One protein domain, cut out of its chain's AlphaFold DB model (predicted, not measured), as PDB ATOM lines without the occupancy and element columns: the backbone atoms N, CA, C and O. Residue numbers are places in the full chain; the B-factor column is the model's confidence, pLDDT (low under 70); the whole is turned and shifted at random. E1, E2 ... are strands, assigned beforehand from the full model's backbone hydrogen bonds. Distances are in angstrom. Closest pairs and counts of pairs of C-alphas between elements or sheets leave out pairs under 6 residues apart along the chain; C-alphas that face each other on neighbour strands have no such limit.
ATOM      1  N   PHE A 290     -36.682   2.461 -34.670       90.44
ATOM      2  CA  PHE A 290     -36.955   2.207 -36.075       90.44
ATOM      3  C   PHE A 290     -37.057   0.703 -36.327       90.44
ATOM      4  O   PHE A 290     -38.097   0.211 -36.744       90.44
ATOM      5  N   PHE A 291     -36.009  -0.055 -36.026       93.50
ATOM      6  CA  PHE A 291     -36.069  -1.514 -35.991       93.50
ATOM      7  C   PHE A 291     -34.884  -2.068 -35.199       93.50
ATOM      8  O   PHE A 291     -33.920  -1.357 -34.900       93.50
ATOM      9  N   ILE A 292     -34.958  -3.356 -34.856       94.50
ATOM     10  CA  ILE A 292     -33.887  -4.081 -34.169       94.50
ATOM     11  C   ILE A 292     -33.447  -5.249 -35.039       94.50
ATOM     12  O   ILE A 292     -34.282  -5.988 -35.562       94.50
ATOM     13  N   THR A 293     -32.135  -5.448 -35.152       95.00
ATOM     14  CA  THR A 293     -31.575  -6.681 -35.714       95.00
ATOM     15  C   THR A 293     -30.681  -7.391 -34.707       95.00
ATOM     16  O   THR A 293     -30.094  -6.757 -33.834       95.00
ATOM     17  N   LEU A 294     -30.583  -8.714 -34.820       93.81
ATOM     18  CA  LEU A 294     -29.718  -9.552 -34.000       93.81
ATOM     19  C   LEU A 294     -28.656 -10.220 -34.874       93.81
ATOM     20  O   LEU A 294     -28.988 -10.945 -35.814       93.81
ATOM     21  N   GLU A 295     -27.390 -10.007 -34.527       92.44
ATOM     22  CA  GLU A 295     -26.239 -10.641 -35.174       92.44
ATOM     23  C   GLU A 295     -25.138 -10.914 -34.146       92.44
ATOM     24  O   GLU A 295     -24.760 -10.011 -33.404       92.44
ATOM     25  N   ASN A 296     -24.603 -12.140 -34.100       88.38
ATOM     26  CA  ASN A 296     -23.499 -12.533 -33.206       88.38
ATOM     27  C   ASN A 296     -23.687 -12.066 -31.746       88.38
ATOM     28  O   ASN A 296     -22.858 -11.335 -31.202       88.38
ATOM     29  N   ASN A 297     -24.819 -12.439 -31.133       90.38
ATOM     30  CA  ASN A 297     -25.225 -12.033 -29.774       90.38
ATOM     31  C   ASN A 297     -25.259 -10.512 -29.534       90.38
ATOM     32  O   ASN A 297     -25.206 -10.057 -28.393       90.38
ATOM     33  N   SER A 298     -25.350  -9.718 -30.598       93.81
ATOM     34  CA  SER A 298     -25.403  -8.262 -30.523       93.81
ATOM     35  C   SER A 298     -26.722  -7.756 -31.093       93.81
ATOM     36  O   SER A 298     -27.069  -8.066 -32.237       93.81
ATOM     37  N   PHE A 299     -27.453  -6.973 -30.303       95.56
ATOM     38  CA  PHE A 299     -28.654  -6.274 -30.749       95.56
ATOM     39  C   PHE A 299     -28.259  -4.933 -31.358       95.56
ATOM     40  O   PHE A 299     -27.703  -4.087 -30.664       95.56
ATOM     41  N   TYR A 300     -28.557  -4.732 -32.636       95.62
ATOM     42  CA  TYR A 300     -28.388  -3.458 -33.329       95.62
ATOM     43  C   TYR A 300     -29.731  -2.740 -33.328       95.62
ATOM     44  O   TYR A 300     -30.701  -3.239 -33.898       95.62
ATOM     45  N   ILE A 301     -29.780  -1.589 -32.672       95.69
ATOM     46  CA  ILE A 301     -30.982  -0.796 -32.433       95.69
ATOM     47  C   ILE A 301     -30.877   0.461 -33.289       95.69
ATOM     48  O   ILE A 301     -29.976   1.277 -33.084       95.69
ATOM     49  N   PHE A 302     -31.788   0.597 -34.247       94.12
ATOM     50  CA  PHE A 302     -31.837   1.718 -35.178       94.12
ATOM     51  C   PHE A 302     -32.861   2.740 -34.690       94.12
ATOM     52  O   PHE A 302     -33.971   2.374 -34.314       94.12
ATOM     53  N   PHE A 303     -32.506   4.019 -34.737       91.38
ATOM     54  CA  PHE A 303     -33.381   5.163 -34.487       91.38
ATOM     55  C   PHE A 303     -33.501   5.988 -35.757       91.38
ATOM     56  O   PHE A 303     -32.549   6.061 -36.528       91.38
ATOM     57  N   GLN A 304     -34.641   6.629 -35.992       86.50
ATOM     58  CA  GLN A 304     -34.791   7.481 -37.169       86.50
ATOM     59  C   GLN A 304     -33.924   8.744 -37.061       86.50
ATOM     60  O   GLN A 304     -33.325   9.174 -38.047       86.50
ATOM     61  N   ASN A 305     -33.844   9.319 -35.860       85.31
ATOM     62  CA  ASN A 305     -33.065  10.517 -35.576       85.31
ATOM     63  C   ASN A 305     -31.835  10.203 -34.715       85.31
ATOM     64  O   ASN A 305     -31.695   9.123 -34.143       85.31
ATOM     65  N   ILE A 306     -30.922  11.169 -34.626       84.69
ATOM     66  CA  ILE A 306     -29.777  11.102 -33.713       84.69
ATOM     67  C   ILE A 306     -30.293  11.193 -32.269       84.69
ATOM     68  O   ILE A 306     -31.011  12.134 -31.927       84.69
ATOM     69  N   VAL A 307     -29.892  10.244 -31.418       86.50
ATOM     70  CA  VAL A 307     -30.192  10.242 -29.975       86.50
ATOM     71  C   VAL A 307     -28.918  10.082 -29.153       86.50
ATOM     72  O   VAL A 307     -27.916   9.589 -29.661       86.50
ATOM     73  N   ASN A 308     -28.958  10.489 -27.880       87.69
ATOM     74  CA  ASN A 308     -27.893  10.247 -26.906       87.69
ATOM     75  C   ASN A 308     -28.377   9.265 -25.830       87.69
ATOM     76  O   ASN A 308     -29.033   9.674 -24.872       87.69
ATOM     77  N   ILE A 309     -28.079   7.974 -25.967       89.31
ATOM     78  CA  ILE A 309     -28.469   6.977 -24.959       89.31
ATOM     79  C   ILE A 309     -27.665   7.169 -23.663       89.31
ATOM     80  O   ILE A 309     -26.435   7.203 -23.667       89.31
ATOM     81  N   ASN A 310     -28.367   7.216 -22.528       89.81
ATOM     82  CA  ASN A 310     -27.776   7.066 -21.204       89.81
ATOM     83  C   ASN A 310     -27.448   5.583 -20.980       89.81
ATOM     84  O   ASN A 310     -28.312   4.796 -20.590       89.81
ATOM     85  N   ILE A 311     -26.201   5.211 -21.264       88.62
ATOM     86  CA  ILE A 311     -25.700   3.830 -21.191       88.62
ATOM     87  C   ILE A 311     -25.829   3.251 -19.773       88.62
ATOM     88  O   ILE A 311     -26.165   2.077 -19.627       88.62
ATOM     89  N   ASP A 312     -25.644   4.068 -18.733       87.31
ATOM     90  CA  ASP A 312     -25.697   3.610 -17.338       87.31
ATOM     91  C   ASP A 312     -27.113   3.193 -16.917       87.31
ATOM     92  O   ASP A 312     -27.289   2.237 -16.161       87.31
ATOM     93  N   LYS A 313     -28.131   3.897 -17.425       90.06
ATOM     94  CA  LYS A 313     -29.549   3.619 -17.148       90.06
ATOM     95  C   LYS A 313     -30.198   2.675 -18.170       90.06
ATOM     96  O   LYS A 313     -31.296   2.185 -17.921       90.06
ATOM     97  N   SER A 314     -29.545   2.416 -19.304       93.38
ATOM     98  CA  SER A 314     -30.092   1.577 -20.375       93.38
ATOM     99  C   SER A 314     -29.659   0.127 -20.225       93.38
ATOM    100  O   SER A 314     -28.473  -0.190 -20.335       93.38
ATOM    101  N   LYS A 315     -30.620  -0.760 -19.982       94.38
ATOM    102  CA  LYS A 315     -30.392  -2.137 -19.533       94.38
ATOM    103  C   LYS A 315     -31.285  -3.130 -20.270       94.38
ATOM    104  O   LYS A 315     -32.364  -2.781 -20.749       94.38
ATOM    105  N   LEU A 316     -30.827  -4.377 -20.335       94.00
ATOM    106  CA  LEU A 316     -31.573  -5.512 -20.871       94.00
ATOM    107  C   LEU A 316     -31.959  -6.433 -19.714       94.00
ATOM    108  O   LEU A 316     -31.117  -6.739 -18.877       94.00
ATOM    109  N   TYR A 317     -33.211  -6.873 -19.676       94.19
ATOM    110  CA  TYR A 317     -33.750  -7.721 -18.617       94.19
ATOM    111  C   TYR A 317     -34.359  -8.999 -19.189       94.19
ATOM    112  O   TYR A 317     -34.883  -8.998 -20.306       94.19
ATOM    113  N   ASP A 318     -34.322 -10.077 -18.413       91.56
ATOM    114  CA  ASP A 318     -35.046 -11.307 -18.721       91.56
ATOM    115  C   ASP A 318     -36.515 -11.269 -18.248       91.56
ATOM    116  O   ASP A 318     -37.009 -10.266 -17.726       91.56
ATOM    117  N   SER A 319     -37.239 -12.379 -18.420       87.06
ATOM    118  CA  SER A 319     -38.641 -12.509 -17.993       87.06
ATOM    119  C   SER A 319     -38.851 -12.469 -16.473       87.06
ATOM    120  O   SER A 319     -39.983 -12.291 -16.021       87.06
ATOM    121  N   LYS A 320     -37.786 -12.608 -15.675       87.88
ATOM    122  CA  LYS A 320     -37.795 -12.476 -14.211       87.88
ATOM    123  C   LYS A 320     -37.359 -11.081 -13.749       87.88
ATOM    124  O   LYS A 320     -37.296 -10.847 -12.543       87.88
ATOM    125  N   ASN A 321     -37.121 -10.152 -14.680       88.94
ATOM    126  CA  ASN A 321     -36.514  -8.838 -14.451       88.94
ATOM    127  C   ASN A 321     -35.073  -8.901 -13.902       88.94
ATOM    128  O   ASN A 321     -34.625  -7.956 -13.252       88.94
ATOM    129  N   GLU A 322     -34.333  -9.979 -14.167       90.69
ATOM    130  CA  GLU A 322     -32.895 -10.041 -13.893       90.69
ATOM    131  C   GLU A 322     -32.116  -9.365 -15.032       90.69
ATOM    132  O   GLU A 322     -32.428  -9.545 -16.210       90.69
ATOM    133  N   GLU A 323     -31.117  -8.542 -14.690       92.88
ATOM    134  CA  GLU A 323     -30.306  -7.814 -15.675       92.88
ATOM    135  C   GLU A 323     -29.390  -8.770 -16.452       92.88
ATOM    136  O   GLU A 323     -28.585  -9.507 -15.878       92.88
ATOM    137  N   ILE A 324     -29.456  -8.698 -17.780       92.88
ATOM    138  CA  ILE A 324     -28.520  -9.366 -18.676       92.88
ATOM    139  C   ILE A 324     -27.300  -8.475 -18.880       92.88
ATOM    140  O   ILE A 324     -27.385  -7.384 -19.444       92.88
ATOM    141  N   CYS A 325     -26.142  -8.979 -18.460       90.38
ATOM    142  CA  CYS A 325     -24.868  -8.290 -18.621       90.38
ATOM    143  C   CYS A 325     -24.431  -8.241 -20.095       90.38
ATOM    144  O   CYS A 325     -24.445  -9.251 -20.807       90.38
ATOM    145  N   GLY A 326     -23.976  -7.067 -20.523       91.88
ATOM    146  CA  GLY A 326     -23.462  -6.814 -21.861       91.88
ATOM    147  C   GLY A 326     -22.778  -5.455 -21.954       91.88
ATOM    148  O   GLY A 326     -22.763  -4.682 -20.994       91.88
ATOM    149  N   GLU A 327     -22.225  -5.168 -23.124       93.38
ATOM    150  CA  GLU A 327     -21.505  -3.936 -23.425       93.38
ATOM    151  C   GLU A 327     -22.243  -3.135 -24.498       93.38
ATOM    152  O   GLU A 327     -22.672  -3.670 -25.525       93.38
ATOM    153  N   TRP A 328     -22.380  -1.832 -24.259       93.44
ATOM    154  CA  TRP A 328     -22.914  -0.898 -25.241       93.44
ATOM    155  C   TRP A 328     -21.802  -0.381 -26.156       93.44
ATOM    156  O   TRP A 328     -20.765   0.096 -25.700       93.44
ATOM    157  N   ASP A 329     -22.078  -0.405 -27.449       90.69
ATOM    158  CA  ASP A 329     -21.304   0.210 -28.518       90.69
ATOM    159  C   ASP A 329     -22.258   1.025 -29.412       90.69
ATOM    160  O   ASP A 329     -23.477   1.058 -29.202       90.69
ATOM    161  N   ARG A 330     -21.731   1.748 -30.395       88.19
ATOM    162  CA  ARG A 330     -22.531   2.572 -31.305       88.19
ATOM    163  C   ARG A 330     -21.882   2.696 -32.669       88.19
ATOM    164  O   ARG A 330     -20.672   2.554 -32.816       88.19
ATOM    165  N   GLN A 331     -22.696   3.018 -33.669       84.62
ATOM    166  CA  GLN A 331     -22.182   3.399 -34.978       84.62
ATOM    167  C   GLN A 331     -21.213   4.572 -34.838       84.62
ATOM    168  O   GLN A 331     -21.494   5.581 -34.187       84.62
ATOM    169  N   PHE A 332     -20.058   4.435 -35.477       73.00
ATOM    170  CA  PHE A 332     -19.088   5.511 -35.536       73.00
ATOM    171  C   PHE A 332     -19.590   6.618 -36.472       73.00
ATOM    172  O   PHE A 332     -19.672   6.415 -37.686       73.00
ATOM    173  N   ILE A 333     -19.925   7.779 -35.900       69.56
ATOM    174  CA  ILE A 333     -20.234   9.013 -36.628       69.56
ATOM    175  C   ILE A 333     -19.065   9.972 -36.412       69.56
ATOM    176  O   ILE A 333     -18.789  10.399 -35.289       69.56
ATOM    177  N   ILE A 334     -18.354  10.302 -37.487       59.22
ATOM    178  CA  ILE A 334     -17.295  11.308 -37.435       59.22
ATOM    179  C   ILE A 334     -17.972  12.681 -37.290       59.22
ATOM    180  O   ILE A 334     -18.918  12.986 -38.012       59.22
ATOM    181  N   ASN A 335     -17.512  13.495 -36.337       56.03
ATOM    182  CA  ASN A 335     -17.937  14.886 -36.174       56.03
ATOM    183  C   ASN A 335     -16.705  15.796 -36.089       56.03
ATOM    184  O   ASN A 335     -15.677  15.426 -35.520       56.03
ATOM    185  N   ASN A 336     -16.826  17.018 -36.619       45.66
ATOM    186  CA  ASN A 336     -15.737  18.000 -36.747       45.66
ATOM    187  C   ASN A 336     -15.079  18.434 -35.414       45.66
ATOM    188  O   ASN A 336     -14.092  19.163 -35.444       45.66
ATOM    189  N   SER A 337     -15.610  18.037 -34.252       46.75
ATOM    190  CA  SER A 337     -15.206  18.544 -32.933       46.75
ATOM    191  C   SER A 337     -14.174  17.692 -32.182       46.75
ATOM    192  O   SER A 337     -13.748  18.102 -31.107       46.75
ATOM    193  N   GLY A 338     -13.756  16.527 -32.693       42.03
ATOM    194  CA  GLY A 338     -12.716  15.691 -32.061       42.03
ATOM    195  C   GLY A 338     -13.081  15.075 -30.696       42.03
ATOM    196  O   GLY A 338     -12.332  14.247 -30.183       42.03
ATOM    197  N   ASN A 339     -14.236  15.422 -30.122       45.69
ATOM    198  CA  ASN A 339     -14.779  14.794 -28.920       45.69
ATOM    199  C   ASN A 339     -15.489  13.481 -29.277       45.69
ATOM    200  O   ASN A 339     -16.145  13.384 -30.315       45.69
ATOM    201  N   LYS A 340     -15.396  12.477 -28.391       52.88
ATOM    202  CA  LYS A 340     -16.187  11.237 -28.469       52.88
ATOM    203  C   LYS A 340     -17.671  11.594 -28.351       52.88
ATOM    204  O   LYS A 340     -18.205  11.633 -27.247       52.88
ATOM    205  N   ASN A 341     -18.327  11.870 -29.473       60.28
ATOM    206  CA  ASN A 341     -19.753  12.165 -29.482       60.28
ATOM    207  C   ASN A 341     -20.497  10.924 -28.972       60.28
ATOM    208  O   ASN A 341     -20.285   9.826 -29.493       60.28
ATOM    209  N   LEU A 342     -21.281  11.070 -27.901       70.19
ATOM    210  CA  LEU A 342     -22.085   9.984 -27.318       70.19
ATOM    211  C   LEU A 342     -23.330   9.668 -28.159       70.19
ATOM    212  O   LEU A 342     -23.962   8.636 -27.958       70.19
ATOM    213  N   GLU A 343     -23.634  10.541 -29.115       83.81
ATOM    214  CA  GLU A 343     -24.814  10.522 -29.969       83.81
ATOM    215  C   GLU A 343     -24.654   9.593 -31.175       83.81
ATOM    216  O   GLU A 343     -23.593   9.558 -31.804       83.81
ATOM    217  N   SER A 344     -25.720   8.872 -31.523       86.81
ATOM    218  CA  SER A 344     -25.771   8.020 -32.711       86.81
ATOM    219  C   SER A 344     -27.209   7.789 -33.179       86.81
ATOM    220  O   SER A 344     -28.156   7.939 -32.409       86.81
ATOM    221  N   CYS A 345     -27.378   7.396 -34.442       89.00
ATOM    222  CA  CYS A 345     -28.635   6.830 -34.942       89.00
ATOM    223  C   CYS A 345     -28.729   5.318 -34.702       89.00
ATOM    224  O   CYS A 345     -29.807   4.743 -34.802       89.00
ATOM    225  N   ILE A 346     -27.602   4.659 -34.422       92.06
ATOM    226  CA  ILE A 346     -27.524   3.206 -34.285       92.06
ATOM    227  C   ILE A 346     -26.679   2.868 -33.061       92.06
ATOM    228  O   ILE A 346     -25.522   3.294 -32.948       92.06
ATOM    229  N   TYR A 347     -27.256   2.079 -32.164       94.12
ATOM    230  CA  TYR A 347     -26.594   1.564 -30.970       94.12
ATOM    231  C   TYR A 347     -26.532   0.046 -31.012       94.12
ATOM    232  O   TYR A 347     -27.396  -0.606 -31.594       94.12
ATOM    233  N   ILE A 348     -25.493  -0.515 -30.408       94.31
ATOM    234  CA  ILE A 348     -25.230  -1.948 -30.406       94.31
ATOM    235  C   ILE A 348     -25.130  -2.389 -28.951       94.31
ATOM    236  O   ILE A 348     -24.287  -1.886 -28.220       94.31
ATOM    237  N   PHE A 349     -25.963  -3.331 -28.526       95.75
ATOM    238  CA  PHE A 349     -25.818  -3.985 -27.229       95.75
ATOM    239  C   PHE A 349     -25.272  -5.394 -27.440       95.75
ATOM    240  O   PHE A 349     -25.992  -6.275 -27.920       95.75
ATOM    241  N   LYS A 350     -23.991  -5.601 -27.122       95.19
ATOM    242  CA  LYS A 350     -23.321  -6.899 -27.214       95.19
ATOM    243  C   LYS A 350     -23.504  -7.652 -25.904       95.19
ATOM    244  O   LYS A 350     -22.987  -7.246 -24.870       95.19
ATOM    245  N   VAL A 351     -24.212  -8.769 -25.956       94.44
ATOM    246  CA  VAL A 351     -24.421  -9.632 -24.792       94.44
ATOM    247  C   VAL A 351     -23.129 -10.389 -24.480       94.44
ATOM    248  O   VAL A 351     -22.442 -10.856 -25.394       94.44
ATOM    249  N   ASN A 352     -22.793 -10.513 -23.193       93.00
ATOM    250  CA  ASN A 352     -21.592 -11.229 -22.764       93.00
ATOM    251  C   ASN A 352     -21.619 -12.692 -23.221       93.00
ATOM    252  O   ASN A 352     -22.648 -13.359 -23.149       93.00
ATOM    253  N   GLU A 353     -20.458 -13.223 -23.610       87.00
ATOM    254  CA  GLU A 353     -20.324 -14.596 -24.128       87.00
ATOM    255  C   GLU A 353     -20.768 -15.676 -23.126       87.00
ATOM    256  O   GLU A 353     -21.152 -16.773 -23.525       87.00
ATOM    257  N   SER A 354     -20.770 -15.362 -21.826       85.50
ATOM    258  CA  SER A 354     -21.275 -16.245 -20.770       85.50
ATOM    259  C   SER A 354     -22.793 -16.451 -20.806       85.50
ATOM    260  O   SER A 354     -23.293 -17.389 -20.188       85.50
ATOM    261  N   VAL A 355     -23.539 -15.573 -21.481       86.38
ATOM    262  CA  VAL A 355     -24.999 -15.626 -21.562       86.38
ATOM    263  C   VAL A 355     -25.405 -16.239 -22.896       86.38
ATOM    264  O   VAL A 355     -25.160 -15.680 -23.964       86.38
ATOM    265  N   ASN A 356     -26.079 -17.386 -22.841       86.00
ATOM    266  CA  ASN A 356     -26.630 -18.010 -24.036       86.00
ATOM    267  C   ASN A 356     -28.052 -17.502 -24.311       86.00
ATOM    268  O   ASN A 356     -28.994 -17.858 -23.600       86.00
ATOM    269  N   LEU A 357     -28.210 -16.711 -25.377       86.56
ATOM    270  CA  LEU A 357     -29.502 -16.152 -25.785       86.56
ATOM    271  C   LEU A 357     -30.547 -17.216 -26.145       86.56
ATOM    272  O   LEU A 357     -31.732 -16.952 -25.994       86.56
ATOM    273  N   SER A 358     -30.142 -18.432 -26.538       83.69
ATOM    274  CA  SER A 358     -31.098 -19.507 -26.852       83.69
ATOM    275  C   SER A 358     -31.924 -19.971 -25.650       83.69
ATOM    276  O   SER A 358     -32.912 -20.676 -25.829       83.69
ATOM    277  N   ASN A 359     -31.507 -19.628 -24.429       86.25
ATOM    278  CA  ASN A 359     -32.208 -20.010 -23.204       86.25
ATOM    279  C   ASN A 359     -33.395 -19.090 -22.886       86.25
ATOM    280  O   ASN A 359     -34.173 -19.395 -21.982       86.25
ATOM    281  N   PHE A 360     -33.532 -17.972 -23.600       86.88
ATOM    282  CA  PHE A 360     -34.571 -16.981 -23.371       86.88
ATOM    283  C   PHE A 360     -35.571 -17.011 -24.525       86.88
ATOM    284  O   PHE A 360     -35.192 -16.977 -25.691       86.88
ATOM    285  N   SER A 361     -36.861 -17.045 -24.204       87.50
ATOM    286  CA  SER A 361     -37.931 -16.818 -25.183       87.50
ATOM    287  C   SER A 361     -38.248 -15.332 -25.349       87.50
ATOM    288  O   SER A 361     -38.649 -14.890 -26.423       87.50
ATOM    289  N   TYR A 362     -38.034 -14.554 -24.289       90.25
ATOM    290  CA  TYR A 362     -38.448 -13.164 -24.185       90.25
ATOM    291  C   TYR A 362     -37.424 -12.352 -23.390       90.25
ATOM    292  O   TYR A 362     -36.951 -12.825 -22.355       90.25
ATOM    293  N   LEU A 363     -37.142 -11.128 -23.844       93.12
ATOM    294  CA  LEU A 363     -36.342 -10.124 -23.139       93.12
ATOM    295  C   LEU A 363     -37.025  -8.757 -23.168       93.12
ATOM    296  O   LEU A 363     -37.754  -8.426 -24.102       93.12
ATOM    297  N   LYS A 364     -36.718  -7.933 -22.170       93.81
ATOM    298  CA  LYS A 364     -37.191  -6.557 -22.051       93.81
ATOM    299  C   LYS A 364     -36.016  -5.591 -22.130       93.81
ATOM    300  O   LYS A 364     -35.152  -5.574 -21.258       93.81
ATOM    301  N   LEU A 365     -36.002  -4.763 -23.165       94.00
ATOM    302  CA  LEU A 365     -35.006  -3.721 -23.375       94.00
ATOM    303  C   LEU A 365     -35.532  -2.392 -22.820       94.00
ATOM    304  O   LEU A 365     -36.575  -1.905 -23.246       94.00
ATOM    305  N   SER A 366     -34.807  -1.806 -21.871       94.19
ATOM    306  CA  SER A 366     -35.100  -0.489 -21.302       94.19
ATOM    307  C   SER A 366     -34.028   0.493 -21.748       94.19
ATOM    308  O   SER A 366     -32.883   0.382 -21.321       94.19
ATOM    309  N   ILE A 367     -34.387   1.459 -22.591       93.31
ATOM    310  CA  ILE A 367     -33.476   2.489 -23.093       93.31
ATOM    311  C   ILE A 367     -33.842   3.829 -22.478       93.31
ATOM    312  O   ILE A 367     -34.905   4.377 -22.756       93.31
ATOM    313  N   SER A 368     -32.924   4.390 -21.705       91.62
ATOM    314  CA  SER A 368     -32.943   5.791 -21.309       91.62
ATOM    315  C   SER A 368     -32.144   6.617 -22.307       91.62
ATOM    316  O   SER A 368     -30.982   6.313 -22.555       91.62
ATOM    317  N   TYR A 369     -32.707   7.694 -22.845       89.06
ATOM    318  CA  TYR A 369     -32.003   8.551 -23.800       89.06
ATOM    319  C   TYR A 369     -32.313  10.029 -23.592       89.06
ATOM    320  O   TYR A 369     -33.364  10.403 -23.076       89.06
ATOM    321  N   TYR A 370     -31.372  10.863 -24.017       81.94
ATOM    322  CA  TYR A 370     -31.530  12.298 -24.156       81.94
ATOM    323  C   TYR A 370     -31.731  12.639 -25.626       81.94
ATOM    324  O   TYR A 370     -31.057  12.099 -26.509       81.94
ATOM    325  N   LYS A 371     -32.641  13.572 -25.887       70.25
ATOM    326  CA  LYS A 371     -32.860  14.120 -27.224       70.25
ATOM    327  C   LYS A 371     -32.766  15.637 -27.152       70.25
ATOM    328  O   LYS A 371     -33.638  16.316 -26.611       70.25
ATOM    329  N   TYR A 372     -31.660  16.161 -27.667       56.94
ATOM    330  CA  TYR A 372     -31.434  17.594 -27.801       56.94
ATOM    331  C   TYR A 372     -32.202  18.061 -29.044       56.94
ATOM    332  O   TYR A 372     -32.091  17.438 -30.096       56.94
ATOM    333  N   ASN A 373     -32.997  19.128 -28.928       50.50
ATOM    334  CA  ASN A 373     -33.908  19.666 -29.961       50.50
ATOM    335  C   ASN A 373     -35.338  19.108 -30.001       50.50
ATOM    336  O   ASN A 373     -36.006  19.223 -31.030       50.50
ATOM    337  N   ILE A 374     -35.878  18.591 -28.895       49.66
ATOM    338  CA  ILE A 374     -37.338  18.518 -28.790       49.66
ATOM    339  C   ILE A 374     -37.820  19.886 -28.321       49.66
ATOM    340  O   ILE A 374     -37.723  20.223 -27.142       49.66
ATOM    341  N   HIS A 375     -38.384  20.672 -29.236       46.78
ATOM    342  CA  HIS A 375     -39.398  21.624 -28.807       46.78
ATOM    343  C   HIS A 375     -40.518  20.773 -28.210       46.78
ATOM    344  O   HIS A 375     -41.267  20.143 -28.951       46.78
ATOM    345  N   THR A 376     -40.583  20.665 -26.883       49.12
ATOM    346  CA  THR A 376     -41.754  20.119 -26.203       49.12
ATOM    347  C   THR A 376     -42.764  21.262 -26.188       49.12
ATOM    348  O   THR A 376     -42.563  22.241 -25.474       49.12
ATOM    349  N   PRO A 377     -43.852  21.196 -26.973       46.94
ATOM    350  CA  PRO A 377     -44.865  22.244 -27.040       46.94
ATOM    351  C   PRO A 377     -45.408  22.649 -25.676       46.94
ATOM    352  O   PRO A 377     -45.863  23.770 -25.475       46.94
ATOM    353  N   GLN A 378     -45.339  21.702 -24.742       45.19
ATOM    354  CA  GLN A 378     -45.835  21.800 -23.384       45.19
ATOM    355  C   GLN A 378     -44.856  22.519 -22.439       45.19
ATOM    356  O   GLN A 378     -45.315  23.162 -21.501       45.19
ATOM    357  N   ASN A 379     -43.541  22.465 -22.696       50.31
ATOM    358  CA  ASN A 379     -42.507  23.004 -21.806       50.31
ATOM    359  C   ASN A 379     -41.625  23.993 -22.567       50.31
ATOM    360  O   ASN A 379     -40.514  23.675 -22.994       50.31
ATOM    361  N   ILE A 380     -42.114  25.218 -22.745       51.19
ATOM    362  CA  ILE A 380     -41.282  26.250 -23.354       51.19
ATOM    363  C   ILE A 380     -40.344  26.837 -22.288       51.19
ATOM    364  O   ILE A 380     -40.764  27.595 -21.415       51.19
ATOM    365  N   ASN A 381     -39.061  26.469 -22.355       55.69
ATOM    366  CA  ASN A 381     -38.024  26.837 -21.382       55.69
ATOM    367  C   ASN A 381     -37.488  28.273 -21.595       55.69
ATOM    368  O   ASN A 381     -36.296  28.489 -21.803       55.69
ATOM    369  N   TYR A 382     -38.352  29.293 -21.543       54.53
ATOM    370  CA  TYR A 382     -37.929  30.706 -21.650       54.53
ATOM    371  C   TYR A 382     -37.116  31.203 -20.437       54.53
ATOM    372  O   TYR A 382     -36.461  32.250 -20.499       54.53
ATOM    373  N   GLU A 383     -37.151  30.433 -19.349       54.97
ATOM    374  CA  GLU A 383     -36.403  30.610 -18.100       54.97
ATOM    375  C   GLU A 383     -34.876  30.495 -18.271       54.97
ATOM    376  O   GLU A 383     -34.138  31.069 -17.478       54.97
ATOM    377  N   GLU A 384     -34.385  29.858 -19.341       55.94
ATOM    378  CA  GLU A 384     -32.942  29.663 -19.580       55.94
ATOM    379  C   GLU A 384     -32.261  30.835 -20.318       55.94
ATOM    380  O   GLU A 384     -31.047  30.824 -20.492       55.94
ATOM    381  N   ASN A 385     -33.011  31.870 -20.732       65.62
ATOM    382  CA  ASN A 385     -32.469  33.031 -21.457       65.62
ATOM    383  C   ASN A 385     -33.024  34.377 -20.938       65.62
ATOM    384  O   ASN A 385     -32.593  34.900 -19.914       65.62
ATOM    385  N   VAL A 386     -33.994  34.969 -21.653       71.69
ATOM    386  CA  VAL A 386     -34.475  36.356 -21.455       71.69
ATOM    387  C   VAL A 386     -35.138  36.575 -20.086       71.69
ATOM    388  O   VAL A 386     -35.213  37.716 -19.625       71.69
ATOM    389  N   LEU A 387     -35.601  35.506 -19.432       81.62
ATOM    390  CA  LEU A 387     -36.262  35.537 -18.121       81.62
ATOM    391  C   LEU A 387     -35.399  34.970 -16.983       81.62
ATOM    392  O   LEU A 387     -35.901  34.829 -15.870       81.62
ATOM    393  N   GLN A 388     -34.123  34.656 -17.233       78.62
ATOM    394  CA  GLN A 388     -33.232  34.018 -16.255       78.62
ATOM    395  C   GLN A 388     -33.165  34.787 -14.931       78.62
ATOM    396  O   GLN A 388     -33.179  34.205 -13.850       78.62
ATOM    397  N   ASP A 389     -33.171  36.113 -15.001       81.25
ATOM    398  CA  ASP A 389     -33.146  37.010 -13.851       81.25
ATOM    399  C   ASP A 389     -34.393  36.939 -12.956       81.25
ATOM    400  O   ASP A 389     -34.355  37.458 -11.843       81.25
ATOM    401  N   LEU A 390     -35.489  36.318 -13.407       80.75
ATOM    402  CA  LEU A 390     -36.649  36.010 -12.563       80.75
ATOM    403  C   LEU A 390     -36.466  34.725 -11.741       80.75
ATOM    404  O   LEU A 390     -37.185  34.554 -10.754       80.75
ATOM    405  N   VAL A 391     -35.537  33.852 -12.138       73.62
ATOM    406  CA  VAL A 391     -35.328  32.504 -11.577       73.62
ATOM    407  C   VAL A 391     -34.085  32.434 -10.673       73.62
ATOM    408  O   VAL A 391     -33.951  31.503  -9.888       73.62
ATOM    409  N   ILE A 392     -33.204  33.443 -10.706       69.38
ATOM    410  CA  ILE A 392     -32.041  33.547  -9.803       69.38
ATOM    411  C   ILE A 392     -32.491  33.423  -8.334       69.38
ATOM    412  O   ILE A 392     -33.341  34.190  -7.880       69.38
ATOM    413  N   GLY A 393     -31.902  32.472  -7.597       60.59
ATOM    414  CA  GLY A 393     -32.233  32.169  -6.195       60.59
ATOM    415  C   GLY A 393     -33.236  31.025  -5.997       60.59
ATOM    416  O   GLY A 393     -33.553  30.696  -4.857       60.59
ATOM    417  N   TYR A 394     -33.711  30.410  -7.084       60.94
ATOM    418  CA  TYR A 394     -34.675  29.313  -7.077       60.94
ATOM    419  C   TYR A 394     -34.134  28.079  -7.824       60.94
ATOM    420  O   TYR A 394     -34.692  27.651  -8.835       60.94
ATOM    421  N   ASP A 401     -33.012  16.948 -14.830       53.22
ATOM    422  CA  ASP A 401     -33.237  15.805 -15.742       53.22
ATOM    423  C   ASP A 401     -34.128  16.176 -16.952       53.22
ATOM    424  O   ASP A 401     -34.842  15.340 -17.514       53.22
ATOM    425  N   LYS A 402     -34.139  17.454 -17.364       59.16
ATOM    426  CA  LYS A 402     -34.915  17.906 -18.530       59.16
ATOM    427  C   LYS A 402     -34.424  17.182 -19.789       59.16
ATOM    428  O   LYS A 402     -33.268  17.317 -20.182       59.16
ATOM    429  N   ASN A 403     -35.332  16.462 -20.445       62.25
ATOM    430  CA  ASN A 403     -35.156  15.743 -21.717       62.25
ATOM    431  C   ASN A 403     -34.610  14.312 -21.621       62.25
ATOM    432  O   ASN A 403     -34.177  13.782 -22.646       62.25
ATOM    433  N   GLN A 404     -34.637  13.678 -20.444       77.00
ATOM    434  CA  GLN A 404     -34.450  12.229 -20.373       77.00
ATOM    435  C   GLN A 404     -35.781  11.504 -20.630       77.00
ATOM    436  O   GLN A 404     -36.755  11.702 -19.908       77.00
ATOM    437  N   TYR A 405     -35.798  10.630 -21.629       85.25
ATOM    438  CA  TYR A 405     -36.941   9.807 -22.018       85.25
ATOM    439  C   TYR A 405     -36.601   8.329 -21.876       85.25
ATOM    440  O   TYR A 405     -35.428   7.951 -21.896       85.25
ATOM    441  N   ASN A 406     -37.633   7.494 -21.750       89.00
ATOM    442  CA  ASN A 406     -37.478   6.051 -21.613       89.00
ATOM    443  C   ASN A 406     -38.291   5.324 -22.684       89.00
ATOM    444  O   ASN A 406     -39.491   5.548 -22.804       89.00
ATOM    445  N   ILE A 407     -37.644   4.424 -23.418       90.56
ATOM    446  CA  ILE A 407     -38.296   3.449 -24.292       90.56
ATOM    447  C   ILE A 407     -38.210   2.094 -23.604       90.56
ATOM    448  O   ILE A 407     -37.125   1.631 -23.256       90.56
ATOM    449  N   ILE A 408     -39.361   1.452 -23.431       90.81
ATOM    450  CA  ILE A 408     -39.444   0.050 -23.035       90.81
ATOM    451  C   ILE A 408     -39.846  -0.730 -24.277       90.81
ATOM    452  O   ILE A 408     -40.874  -0.440 -24.882       90.81
ATOM    453  N   TYR A 409     -39.030  -1.708 -24.653       90.56
ATOM    454  CA  TYR A 409     -39.239  -2.504 -25.850       90.56
ATOM    455  C   TYR A 409     -39.164  -3.994 -25.533       90.56
ATOM    456  O   TYR A 409     -38.244  -4.459 -24.857       90.56
ATOM    457  N   GLU A 410     -40.134  -4.744 -26.038       90.06
ATOM    458  CA  GLU A 410     -40.240  -6.182 -25.821       90.06
ATOM    459  C   GLU A 410     -39.628  -6.953 -26.994       90.06
ATOM    460  O   GLU A 410     -39.948  -6.713 -28.162       90.06
ATOM    461  N   ILE A 411     -38.734  -7.891 -26.683       90.62
ATOM    462  CA  ILE A 411     -38.028  -8.725 -27.655       90.62
ATOM    463  C   ILE A 411     -38.510 -10.161 -27.479       90.62
ATOM    464  O   ILE A 411     -38.083 -10.860 -26.562       90.62
ATOM    465  N   ASN A 412     -39.378 -10.611 -28.382       90.06
ATOM    466  CA  ASN A 412     -39.745 -12.018 -28.503       90.06
ATOM    467  C   ASN A 412     -38.841 -12.690 -29.546       90.06
ATOM    468  O   ASN A 412     -38.815 -12.273 -30.706       90.06
ATOM    469  N   PHE A 413     -38.113 -13.736 -29.152       88.50
ATOM    470  CA  PHE A 413     -37.181 -14.408 -30.057       88.50
ATOM    471  C   PHE A 413     -37.859 -15.140 -31.221       88.50
ATOM    472  O   PHE A 413     -37.235 -15.312 -32.269       88.50
ATOM    473  N   GLU A 414     -39.130 -15.525 -31.081       87.19
ATOM    474  CA  GLU A 414     -39.907 -16.150 -32.161       87.19
ATOM    475  C   GLU A 414     -40.168 -15.187 -33.329       87.19
ATOM    476  O   GLU A 414     -40.355 -15.624 -34.465       87.19
ATOM    477  N   ASN A 415     -40.110 -13.877 -33.067       88.75
ATOM    478  CA  ASN A 415     -40.354 -12.832 -34.058       88.75
ATOM    479  C   ASN A 415     -39.119 -12.509 -34.914       88.75
ATOM    480  O   ASN A 415     -39.210 -11.694 -35.833       88.75
ATOM    481  N   PHE A 416     -37.954 -13.103 -34.637       88.69
ATOM    482  CA  PHE A 416     -36.773 -12.872 -35.464       88.69
ATOM    483  C   PHE A 416     -36.884 -13.557 -36.829       88.69
ATOM    484  O   PHE A 416     -37.239 -14.732 -36.944       88.69
ATOM    485  N   SER A 417     -36.506 -12.833 -37.885       89.12
ATOM    486  CA  SER A 417     -36.439 -13.383 -39.235       89.12
ATOM    487  C   SER A 417     -35.424 -14.531 -39.338       89.12
ATOM    488  O   SER A 417     -34.391 -14.571 -38.663       89.12
ATOM    489  N   LYS A 418     -35.703 -15.479 -40.238       83.00
ATOM    490  CA  LYS A 418     -34.829 -16.628 -40.514       83.00
ATOM    491  C   LYS A 418     -33.744 -16.252 -41.529       83.00
ATOM    492  O   LYS A 418     -33.782 -16.707 -42.665       83.00
ATOM    493  N   ASN A 419     -32.789 -15.424 -41.108       81.62
ATOM    494  CA  ASN A 419     -31.634 -15.022 -41.919       81.62
ATOM    495  C   ASN A 419     -30.318 -15.545 -41.332       81.62
ATOM    496  O   ASN A 419     -30.222 -15.771 -40.122       81.62
ATOM    497  N   SER A 420     -29.307 -15.712 -42.192       82.19
ATOM    498  CA  SER A 420     -27.948 -16.087 -41.779       82.19
ATOM    499  C   SER A 420     -27.252 -14.966 -41.014       82.19
ATOM    500  O   SER A 420     -26.657 -15.238 -39.978       82.19
ATOM    501  N   HIS A 421     -27.394 -13.732 -41.499       83.94
ATOM    502  CA  HIS A 421     -26.865 -12.528 -40.873       83.94
ATOM    503  C   HIS A 421     -27.973 -11.501 -40.618       83.94
ATOM    504  O   HIS A 421     -28.936 -11.425 -41.386       83.94
ATOM    505  N   PHE A 422     -27.831 -10.728 -39.540       90.00
ATOM    506  CA  PHE A 422     -28.716  -9.635 -39.126       90.00
ATOM    507  C   PHE A 422     -30.196 -10.030 -39.172       90.00
ATOM    508  O   PHE A 422     -30.954  -9.627 -40.057       90.00
ATOM    509  N   LYS A 423     -30.629 -10.836 -38.203       92.00
ATOM    510  CA  LYS A 423     -32.026 -11.273 -38.078       92.00
ATOM    511  C   LYS A 423     -32.893 -10.091 -37.652       92.00
ATOM    512  O   LYS A 423     -32.630  -9.513 -36.604       92.00
ATOM    513  N   LEU A 424     -33.903  -9.727 -38.438       91.88
ATOM    514  CA  LEU A 424     -34.807  -8.608 -38.151       91.88
ATOM    515  C   LEU A 424     -35.836  -9.019 -37.107       91.88
ATOM    516  O   LEU A 424     -36.456 -10.068 -37.261       91.88
ATOM    517  N   LEU A 425     -36.052  -8.196 -36.088       90.12
ATOM    518  CA  LEU A 425     -37.147  -8.390 -35.146       90.12
ATOM    519  C   LEU A 425     -38.457  -7.884 -35.761       90.12
ATOM    520  O   LEU A 425     -38.643  -6.681 -35.927       90.12
ATOM    521  N   LEU A 426     -39.365  -8.800 -36.101       86.19
ATOM    522  CA  LEU A 426     -40.638  -8.481 -36.743       86.19
ATOM    523  C   LEU A 426     -41.728  -8.224 -35.698       86.19
ATOM    524  O   LEU A 426     -42.382  -9.150 -35.228       86.19
ATOM    525  N   ASN A 427     -41.971  -6.958 -35.372       75.31
ATOM    526  CA  ASN A 427     -43.105  -6.563 -34.536       75.31
ATOM    527  C   ASN A 427     -44.197  -5.945 -35.416       75.31
ATOM    528  O   ASN A 427     -44.179  -4.748 -35.702       75.31
ATOM    529  N   TYR A 428     -45.125  -6.775 -35.895       60.50
ATOM    530  CA  TYR A 428     -46.347  -6.301 -36.545       60.50
ATOM    531  C   TYR A 428     -47.357  -5.937 -35.448       60.50
ATOM    532  O   TYR A 428     -47.769  -6.813 -34.692       60.50
TER     533      TYR A 428
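AT A GLANCE: This is residues 290 to 394 and 401 to 428 of the 698 residues of the protein "Geranylgeranyl transferase type-2 subunit alpha" of Plasmodium vinckei brucechwatti (UniProt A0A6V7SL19). With little regular structure, one strongly twisted sheet folds over at the bend in E2, so that E1, E2, E5 and E4 lie partly face to face with E3, E6 and E7. An arm, residues 371 to 394, makes the length; residues 384 to 390 and 334 to 339 stick out. The 133 printed residues have seven strands, E1 to E7 in order, and no named helix: all strand, antiparallel, under half in named elements, loose, radius of gyration of the C-alphas 18.3 A, spans 58 by 37 by 30 A.

IN THESE COORDINATES: E1, residues 290 to 295, begins at C-alpha (-36.955, 2.207, -36.075). E2 is 298 to 309, E3 315 to 317, E4 326 to 330, E5 344 to 351, E6 362 to 370, 26.4 A long. E7, 404 to 412, 26.1 A, ends at (-39.745, -12.018, -28.503).

HOW THE PARTS SIT: E2 bends by 128 degrees at residue 306. E1 and E5 lie on opposite sides of E2; N 293 and O 300 are 2.9 A apart, N 301 and O 347 2.8 A. E4 and E5 form a hairpin, N 329 and O 348 2.8 A apart. E2 and E6 are antiparallel, N 308 and O 370 3.0 A apart. E3 and E7 lie on opposite sides of E6; N 317 and O 364 are 2.8 A apart, N 365 and O 409 2.8 A.

THE WHOLE: The C-alphas farthest apart, Leu 390 and Ser 420, are 60.4 A apart. Residues 395 to 400 are cut out, C-alphas 394 and 401 16.1 A apart. E4 to E5 is a long link. Thirty residues have pLDDT under 70, among them 333 to 341 and 372 to 385.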